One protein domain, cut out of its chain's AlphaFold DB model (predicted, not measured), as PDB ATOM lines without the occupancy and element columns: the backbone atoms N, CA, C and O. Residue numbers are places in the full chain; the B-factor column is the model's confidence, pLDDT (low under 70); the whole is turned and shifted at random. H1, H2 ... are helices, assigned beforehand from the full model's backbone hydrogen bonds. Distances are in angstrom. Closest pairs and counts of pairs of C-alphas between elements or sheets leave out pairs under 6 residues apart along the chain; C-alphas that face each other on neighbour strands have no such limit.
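What this domain is: This is residues 14 to 78 of the 78 residues of an uncharacterized protein of Methylocella silvestris (UniProt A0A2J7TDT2). A lopsided V of helices with an open mouth: the long helix H2 is one arm, the shorter H3 folds back from its far end to make a corner, and H1 carries the long arm on past the other end of H2. No core is formed, and the two arms meet at the corner. The printed part has 65 residues with three named helices, in the order H1, H2, H3, and no named strand; the class is all helix. The whole is extended, with a radius of gyration of the C-alphas of 21.0 A, and its outline is flat, spanning 61 by 35 by 11 A.

Where its parts are: H2, residues 27 to 56, is the longest helix, 43.2 A from first to last C-alpha; C-alpha 56 is at (-36.393, -17.746, -9.849). H3, residues 60 to 76, measures 24.3 A and ends with C-alpha 76 at (-10.711, -10.020, 7.629). H1, residues 14 to 25, measures 15.7 A and begins with C-alpha 14 at (3.141, 28.720, -18.772).

How they stand to each other: H2 and H3 only just touch, and only at the corner by their link, with 3 pairs of C-alphas within 8 A. H2 touches H3 with residues 53 to 54 alone, and H3 touches H2 with residues 60 to 61 alone; the closest C-alphas of the two helices, those of Ala 53 and Phe 60, are 6.3 A apart. Their lines stand at a steep tilt of 56 degrees, opposite ways. H1 and H2 meet only through their link. H1 and H3 are apart. In H1, H2 and H3 every O i to N i+4 pair is within hydrogen-bond range.

The domain as a whole: The two C-alphas farthest apart, of Val 14 and Asn 57, are 62.2 A apart. Residues 14 to 49 and 62 to 78 stand free. The printed part has no cut, and both links are tight. The mean pLDDT of the printed part is 73.6; residues 14 to 33, 55 to 62 and 78 are under 70.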
ATOM      1  N   VAL A  14       4.303  27.991 -19.301       60.69
ATOM      2  CA  VAL A  14       3.141  28.720 -18.772       60.69
ATOM      3  C   VAL A  14       1.867  28.439 -19.571       60.69
ATOM      4  O   VAL A  14       0.823  28.247 -18.970       60.69
ATOM      5  N   VAL A  15       1.955  28.328 -20.902       59.47
ATOM      6  CA  VAL A  15       0.785  28.067 -21.758       59.47
ATOM      7  C   VAL A  15       0.286  26.642 -21.560       59.47
ATOM      8  O   VAL A  15      -0.913  26.428 -21.445       59.47
ATOM      9  N   LYS A  16       1.192  25.664 -21.463       59.19
ATOM     10  CA  LYS A  16       0.822  24.259 -21.265       59.19
ATOM     11  C   LYS A  16       0.285  24.006 -19.858       59.19
ATOM     12  O   LYS A  16      -0.725  23.337 -19.712       59.19
ATOM     13  N   GLN A  17       0.897  24.608 -18.839       60.56
ATOM     14  CA  GLN A  17       0.413  24.539 -17.463       60.56
ATOM     15  C   GLN A  17      -0.927  25.263 -17.299       60.56
ATOM     16  O   GLN A  17      -1.788  24.766 -16.582       60.56
ATOM     17  N   GLU A  18      -1.141  26.407 -17.944       59.44
ATOM     18  CA  GLU A  18      -2.426  27.113 -17.918       59.44
ATOM     19  C   GLU A  18      -3.502  26.327 -18.681       59.44
ATOM     20  O   GLU A  18      -4.596  26.145 -18.159       59.44
ATOM     21  N   LEU A  19      -3.171  25.738 -19.835       59.69
ATOM     22  CA  LEU A  19      -4.071  24.864 -20.592       59.69
ATOM     23  C   LEU A  19      -4.409  23.576 -19.824       59.69
ATOM     24  O   LEU A  19      -5.569  23.181 -19.791       59.69
ATOM     25  N   ASP A  20      -3.438  22.957 -19.148       59.41
ATOM     26  CA  ASP A  20      -3.656  21.792 -18.284       59.41
ATOM     27  C   ASP A  20      -4.437  22.159 -17.013       59.41
ATOM     28  O   ASP A  20      -5.249  21.362 -16.541       59.41
ATOM     29  N   ASN A  21      -4.253  23.358 -16.452       56.62
ATOM     30  CA  ASN A  21      -5.034  23.836 -15.306       56.62
ATOM     31  C   ASN A  21      -6.463  24.237 -15.698       56.62
ATOM     32  O   ASN A  21      -7.381  23.959 -14.927       56.62
ATOM     33  N   LEU A  22      -6.690  24.803 -16.889       55.81
ATOM     34  CA  LEU A  22      -8.031  25.014 -17.450       55.81
ATOM     35  C   LEU A  22      -8.703  23.674 -17.781       55.81
ATOM     36  O   LEU A  22      -9.828  23.425 -17.352       55.81
ATOM     37  N   ALA A  23      -7.980  22.752 -18.422       54.78
ATOM     38  CA  ALA A  23      -8.466  21.405 -18.716       54.78
ATOM     39  C   ALA A  23      -8.747  20.578 -17.450       54.78
ATOM     40  O   ALA A  23      -9.533  19.632 -17.509       54.78
ATOM     41  N   ASN A  24      -8.127  20.906 -16.310       52.56
ATOM     42  CA  ASN A  24      -8.446  20.325 -15.005       52.56
ATOM     43  C   ASN A  24      -9.535  21.093 -14.235       52.56
ATOM     44  O   ASN A  24     -10.257  20.461 -13.460       52.56
ATOM     45  N   SER A  25      -9.700  22.398 -14.464       53.06
ATOM     46  CA  SER A  25     -10.716  23.232 -13.801       53.06
ATOM     47  C   SER A  25     -12.129  23.022 -14.357       53.06
ATOM     48  O   SER A  25     -13.086  23.096 -13.593       53.06
ATOM     49  N   ASP A  26     -12.276  22.636 -15.631       48.38
ATOM     50  CA  ASP A  26     -13.577  22.319 -16.259       48.38
ATOM     51  C   ASP A  26     -14.091  20.884 -15.995       48.38
ATOM     52  O   ASP A  26     -15.149  20.464 -16.473       48.38
ATOM     53  N   ARG A  27     -13.391  20.094 -15.168       53.25
ATOM     54  CA  ARG A  27     -13.743  18.685 -14.904       53.25
ATOM     55  C   ARG A  27     -14.812  18.384 -13.838       53.25
ATOM     56  O   ARG A  27     -15.141  17.194 -13.732       53.25
ATOM     57  N   PRO A  28     -15.400  19.308 -13.042       51.06
ATOM     58  CA  PRO A  28     -16.429  18.890 -12.090       51.06
ATOM     59  C   PRO A  28     -17.726  18.474 -12.801       51.06
ATOM     60  O   PRO A  28     -18.361  17.504 -12.380       51.06
ATOM     61  N   LEU A  29     -18.086  19.110 -13.924       52.31
ATOM     62  CA  LEU A  29     -19.314  18.784 -14.657       52.31
ATOM     63  C   LEU A  29     -19.221  17.437 -15.396       52.31
ATOM     64  O   LEU A  29     -20.108  16.593 -15.267       52.31
ATOM     65  N   GLN A  30     -18.112  17.178 -16.099       54.50
ATOM     66  CA  GLN A  30     -17.896  15.915 -16.824       54.50
ATOM     67  C   GLN A  30     -17.785  14.703 -15.888       54.50
ATOM     68  O   GLN A  30     -18.354  13.646 -16.165       54.50
ATOM     69  N   ARG A  31     -17.111  14.851 -14.739       57.41
ATOM     70  CA  ARG A  31     -17.054  13.788 -13.721       57.41
ATOM     71  C   ARG A  31     -18.425  13.506 -13.116       57.41
ATOM     72  O   ARG A  31     -18.714  12.359 -12.789       57.41
ATOM     73  N   THR A  32     -19.267  14.528 -12.979       60.94
ATOM     74  CA  THR A  32     -20.625  14.367 -12.450       60.94
ATOM     75  C   THR A  32     -21.514  13.632 -13.444       60.94
ATOM     76  O   THR A  32     -22.208  12.700 -13.053       60.94
ATOM     77  N   MET A  33     -21.423  13.947 -14.736       66.06
ATOM     78  CA  MET A  33     -22.199  13.253 -15.766       66.06
ATOM     79  C   MET A  33     -21.827  11.768 -15.887       66.06
ATOM     80  O   MET A  33     -22.710  10.916 -15.969       66.06
ATOM     81  N   LEU A  34     -20.533  11.438 -15.789       72.56
ATOM     82  CA  LEU A  34     -20.076  10.046 -15.722       72.56
ATOM     83  C   LEU A  34     -20.595   9.333 -14.465       72.56
ATOM     84  O   LEU A  34     -21.048   8.195 -14.555       72.56
ATOM     85  N   LYS A  35     -20.592  10.000 -13.304       74.31
ATOM     86  CA  LYS A  35     -21.144   9.439 -12.058       74.31
ATOM     87  C   LYS A  35     -22.647   9.189 -12.144       74.31
ATOM     88  O   LYS A  35     -23.108   8.161 -11.661       74.31
ATOM     89  N   VAL A  36     -23.396  10.094 -12.773       83.94
ATOM     90  CA  VAL A  36     -24.842   9.940 -12.982       83.94
ATOM     91  C   VAL A  36     -25.124   8.770 -13.922       83.94
ATOM     92  O   VAL A  36     -25.957   7.930 -13.598       83.94
ATOM     93  N   GLY A  37     -24.389   8.654 -15.035       84.69
ATOM     94  CA  GLY A  37     -24.527   7.524 -15.958       84.69
ATOM     95  C   GLY A  37     -24.201   6.183 -15.299       84.69
ATOM     96  O   GLY A  37     -24.969   5.233 -15.419       84.69
ATOM     97  N   VAL A  38     -23.108   6.122 -14.532       91.88
ATOM     98  CA  VAL A  38     -22.720   4.927 -13.768       91.88
ATOM     99  C   VAL A  38     -23.785   4.575 -12.727       91.88
ATOM    100  O   VAL A  38     -24.204   3.424 -12.657       91.88
ATOM    101  N   GLY A  39     -24.274   5.549 -11.955       93.12
ATOM    102  CA  GLY A  39     -25.331   5.320 -10.967       93.12
ATOM    103  C   GLY A  39     -26.632   4.817 -11.599       93.12
ATOM    104  O   GLY A  39     -27.188   3.822 -11.140       93.12
ATOM    105  N   MET A  40     -27.078   5.453 -12.688       93.75
ATOM    106  CA  MET A  40     -28.279   5.068 -13.440       93.75
ATOM    107  C   MET A  40     -28.158   3.647 -14.010       93.75
ATOM    108  O   MET A  40     -29.095   2.855 -13.919       93.75
ATOM    109  N   PHE A  41     -26.990   3.307 -14.558       92.31
ATOM    110  CA  PHE A  41     -26.705   1.974 -15.078       92.31
ATOM    111  C   PHE A  41     -26.791   0.911 -13.976       92.31
ATOM    112  O   PHE A  41     -27.516  -0.071 -14.121       92.31
ATOM    113  N   TRP A  42     -26.112   1.128 -12.847       95.50
ATOM    114  CA  TRP A  42     -26.140   0.186 -11.727       95.50
ATOM    115  C   TRP A  42     -27.531   0.046 -11.105       95.50
ATOM    116  O   TRP A  42     -27.929  -1.069 -10.771       95.50
ATOM    117  N   ALA A  43     -28.300   1.135 -11.005       95.69
ATOM    118  CA  ALA A  43     -29.682   1.081 -10.537       95.69
ATOM    119  C   ALA A  43     -30.547   0.168 -11.425       95.69
ATOM    120  O   ALA A  43     -31.285  -0.676 -10.911       95.69
ATOM    121  N   LEU A  44     -30.409   0.279 -12.751       95.00
ATOM    122  CA  LEU A  44     -31.119  -0.582 -13.696       95.00
ATOM    123  C   LEU A  44     -30.682  -2.050 -13.571       95.00
ATOM    124  O   LEU A  44     -31.527  -2.944 -13.553       95.00
ATOM    125  N   VAL A  45     -29.376  -2.304 -13.448       94.56
ATOM    126  CA  VAL A  45     -28.830  -3.657 -13.260       94.56
ATOM    127  C   VAL A  45     -29.415  -4.310 -12.011       94.56
ATOM    128  O   VAL A  45     -29.911  -5.432 -12.097       94.56
ATOM    129  N   ILE A  46     -29.415  -3.608 -10.871       92.88
ATOM    130  CA  ILE A  46     -29.988  -4.124  -9.621       92.88
ATOM    131  C   ILE A  46     -31.471  -4.443  -9.819       92.88
ATOM    132  O   ILE A  46     -31.893  -5.539  -9.470       92.88
ATOM    133  N   ALA A  47     -32.244  -3.553 -10.443       93.19
ATOM    134  CA  ALA A  47     -33.668  -3.787 -10.686       93.19
ATOM    135  C   ALA A  47     -33.928  -5.058 -11.519       93.19
ATOM    136  O   ALA A  47     -34.778  -5.871 -11.152       93.19
ATOM    137  N   ILE A  48     -33.172  -5.269 -12.603       88.81
ATOM    138  CA  ILE A  48     -33.303  -6.459 -13.461       88.81
ATOM    139  C   ILE A  48     -32.893  -7.723 -12.699       88.81
ATOM    140  O   ILE A  48     -33.596  -8.734 -12.750       88.81
ATOM    141  N   VAL A  49     -31.775  -7.675 -11.968       87.56
ATOM    142  CA  VAL A  49     -31.289  -8.805 -11.166       87.56
ATOM    143  C   VAL A  49     -32.287  -9.157 -10.067       87.56
ATOM    144  O   VAL A  49     -32.583 -10.336  -9.893       87.56
ATOM    145  N   THR A  50     -32.855  -8.171  -9.369       84.38
ATOM    146  CA  THR A  50     -33.883  -8.382  -8.344       84.38
ATOM    147  C   THR A  50     -35.152  -8.969  -8.946       84.38
ATOM    148  O   THR A  50     -35.636  -9.972  -8.436       84.38
ATOM    149  N   ALA A  51     -35.666  -8.421 -10.052       85.81
ATOM    150  CA  ALA A  51     -36.837  -8.979 -10.730       85.81
ATOM    151  C   ALA A  51     -36.606 -10.446 -11.131       85.81
ATOM    152  O   ALA A  51     -37.457 -11.310 -10.909       85.81
ATOM    153  N   ARG A  52     -35.411 -10.751 -11.648       82.31
ATOM    154  CA  ARG A  52     -35.008 -12.113 -12.009       82.31
ATOM    155  C   ARG A  52     -34.850 -13.016 -10.785       82.31
ATOM    156  O   ARG A  52     -35.241 -14.179 -10.847       82.31
ATOM    157  N   ALA A  53     -34.283 -12.517  -9.690       78.19
ATOM    158  CA  ALA A  53     -34.104 -13.264  -8.449       78.19
ATOM    159  C   ALA A  53     -35.450 -13.592  -7.794       78.19
ATOM    160  O   ALA A  53     -35.684 -14.744  -7.455       78.19
ATOM    161  N   VAL A  54     -36.364 -12.621  -7.713       76.44
ATOM    162  CA  VAL A  54     -37.722 -12.816  -7.186       76.44
ATOM    163  C   VAL A  54     -38.487 -13.861  -8.000       76.44
ATOM    164  O   VAL A  54     -39.188 -14.684  -7.419       76.44
ATOM    165  N   TYR A  55     -38.319 -13.879  -9.327       69.62
ATOM    166  CA  TYR A  55     -38.962 -14.879 -10.183       69.62
ATOM    167  C   TYR A  55     -38.378 -16.293 -10.014       69.62
ATOM    168  O   TYR A  55     -39.125 -17.267 -10.022       69.62
ATOM    169  N   PHE A  56     -37.054 -16.432  -9.874       66.38
ATOM    170  CA  PHE A  56     -36.393 -17.746  -9.849       66.38
ATOM    171  C   PHE A  56     -36.214 -18.356  -8.454       66.38
ATOM    172  O   PHE A  56     -36.174 -19.579  -8.343       66.38
ATOM    173  N   ASN A  57     -36.035 -17.553  -7.402       63.75
ATOM    174  CA  ASN A  57     -35.886 -18.036  -6.030       63.75
ATOM    175  C   ASN A  57     -36.003 -16.868  -5.029       63.75
ATOM    176  O   ASN A  57     -35.055 -16.084  -4.911       63.75
ATOM    177  N   PRO A  58     -37.094 -16.759  -4.249       64.69
ATOM    178  CA  PRO A  58     -37.248 -15.670  -3.279       64.69
ATOM    179  C   PRO A  58     -36.143 -15.657  -2.203       64.69
ATOM    180  O   PRO A  58     -35.804 -14.592  -1.700       64.69
ATOM    181  N   ASN A  59     -35.503 -16.804  -1.928       66.00
ATOM    182  CA  ASN A  59     -34.398 -16.933  -0.964       66.00
ATOM    183  C   ASN A  59     -32.994 -16.673  -1.545       66.00
ATOM    184  O   ASN A  59     -31.997 -16.817  -0.840       66.00
ATOM    185  N   PHE A  60     -32.868 -16.271  -2.817       67.62
ATOM    186  CA  PHE A  60     -31.555 -16.019  -3.432       67.62
ATOM    187  C   PHE A  60     -30.785 -14.884  -2.733       67.62
ATOM    188  O   PHE A  60     -29.559 -14.927  -2.633       67.62
ATOM    189  N   ALA A  61     -31.509 -13.889  -2.210       65.81
ATOM    190  CA  ALA A  61     -30.925 -12.797  -1.439       65.81
ATOM    191  C   ALA A  61     -30.229 -13.302  -0.163       65.81
ATOM    192  O   ALA A  61     -29.125 -12.858   0.139       65.81
ATOM    193  N   GLU A  62     -30.816 -14.274   0.543       68.62
ATOM    194  CA  GLU A  62     -30.227 -14.840   1.762       68.62
ATOM    195  C   GLU A  62     -28.948 -15.628   1.462       68.62
ATOM    196  O   GLU A  62     -27.941 -15.452   2.143       68.62
ATOM    197  N   SER A  63     -28.941 -16.443   0.399       72.06
ATOM    198  CA  SER A  63     -27.751 -17.210   0.002       72.06
ATOM    199  C   SER A  63     -26.607 -16.314  -0.475       72.06
ATOM    200  O   SER A  63     -25.446 -16.576  -0.164       72.06
ATOM    201  N   PHE A  64     -26.919 -15.237  -1.201       75.69
ATOM    202  CA  PHE A  64     -25.917 -14.276  -1.658       75.69
ATOM    203  C   PHE A  64     -25.314 -13.476  -0.497       75.69
ATOM    204  O   PHE A  64     -24.100 -13.296  -0.444       75.69
ATOM    205  N   VAL A  65     -26.139 -13.041   0.461       76.25
ATOM    206  CA  VAL A  65     -25.669 -12.350   1.673       76.25
ATOM    207  C   VAL A  65     -24.826 -13.283   2.538       76.25
ATOM    208  O   VAL A  65     -23.762 -12.872   3.000       76.25
ATOM    209  N   ALA A  66     -25.244 -14.541   2.707       79.44
ATOM    210  CA  ALA A  66     -24.470 -15.546   3.429       79.44
ATOM    211  C   ALA A  66     -23.091 -15.752   2.783       79.44
ATOM    212  O   ALA A  66     -22.076 -15.603   3.461       79.44
ATOM    213  N   PHE A  67     -23.042 -15.974   1.464       83.00
ATOM    214  CA  PHE A  67     -21.790 -16.109   0.715       83.00
ATOM    215  C   PHE A  67     -20.890 -14.871   0.839       83.00
ATOM    216  O   PHE A  67     -19.699 -14.990   1.117       83.00
ATOM    217  N   LEU A  68     -21.456 -13.672   0.678       85.25
ATOM    218  CA  LEU A  68     -20.708 -12.421   0.782       85.25
ATOM    219  C   LEU A  68     -20.133 -12.224   2.190       85.25
ATOM    220  O   LEU A  68     -18.981 -11.820   2.331       85.25
ATOM    221  N   SER A  69     -20.922 -12.520   3.224       82.94
ATOM    222  CA  SER A  69     -20.501 -12.395   4.622       82.94
ATOM    223  C   SER A  69     -19.372 -13.361   4.979       82.94
ATOM    224  O   SER A  69     -18.453 -12.989   5.710       82.94
ATOM    225  N   ASP A  70     -19.412 -14.568   4.417       84.75
ATOM    226  CA  ASP A  70     -18.400 -15.598   4.621       84.75
ATOM    227  C   ASP A  70     -17.083 -15.197   3.948       84.75
ATOM    228  O   ASP A  70     -16.015 -15.235   4.559       84.75
ATOM    229  N   HIS A  71     -17.171 -14.662   2.728       82.50
ATOM    230  CA  HIS A  71     -16.013 -14.178   1.984       82.50
ATOM    231  C   HIS A  71     -15.382 -12.929   2.626       82.50
ATOM    232  O   HIS A  71     -14.159 -12.810   2.674       82.50
ATOM    233  N   LEU A  72     -16.192 -12.023   3.188       85.94
ATOM    234  CA  LEU A  72     -15.690 -10.863   3.934       85.94
ATOM    235  C   LEU A  72     -14.960 -11.289   5.212       85.94
ATOM    236  O   LEU A  72     -13.891 -10.767   5.517       85.94
ATOM    237  N   ARG A  73     -15.523 -12.252   5.951       82.06
ATOM    238  CA  ARG A  73     -14.889 -12.817   7.148       82.06
ATOM    239  C   ARG A  73     -13.565 -13.491   6.828       82.06
ATOM    240  O   ARG A  73     -12.622 -13.340   7.595       82.06
ATOM    241  N   LEU A  74     -13.491 -14.195   5.705       87.00
ATOM    242  CA  LEU A  74     -12.277 -14.867   5.256       87.00
ATOM    243  C   LEU A  74     -11.156 -13.868   4.926       87.00
ATOM    244  O   LEU A  74     -10.000 -14.139   5.224       87.00
ATOM    245  N   ILE A  75     -11.498 -12.692   4.392       84.38
ATOM    246  CA  ILE A  75     -10.538 -11.610   4.110       84.38
ATOM    247  C   ILE A  75     -10.117 -10.862   5.386       84.38
ATOM    248  O   ILE A  75      -8.980 -10.420   5.482       84.38
ATOM    249  N   LEU A  76     -11.015 -10.702   6.362       79.75
ATOM    250  CA  LEU A  76     -10.711 -10.020   7.629       79.75
ATOM    251  C   LEU A  76      -9.939 -10.883   8.637       79.75
ATOM    252  O   LEU A  76      -9.233 -10.331   9.475       79.75
ATOM    253  N   ASN A  77     -10.096 -12.208   8.585       76.06
ATOM    254  CA  ASN A  77      -9.383 -13.158   9.446       76.06
ATOM    255  C   ASN A  77      -8.127 -13.762   8.785       76.06
ATOM    256  O   ASN A  77      -7.518 -14.658   9.374       76.06
ATOM    257  N   GLY A  78      -7.789 -13.327   7.567       61.59
ATOM    258  CA  GLY A  78      -6.597 -13.738   6.817       61.59
ATOM    259  C   GLY A  78      -5.401 -12.821   7.024       61.59
ATOM    260  O   GLY A  78      -5.605 -11.641   7.384       61.59
TER     261      GLY A  78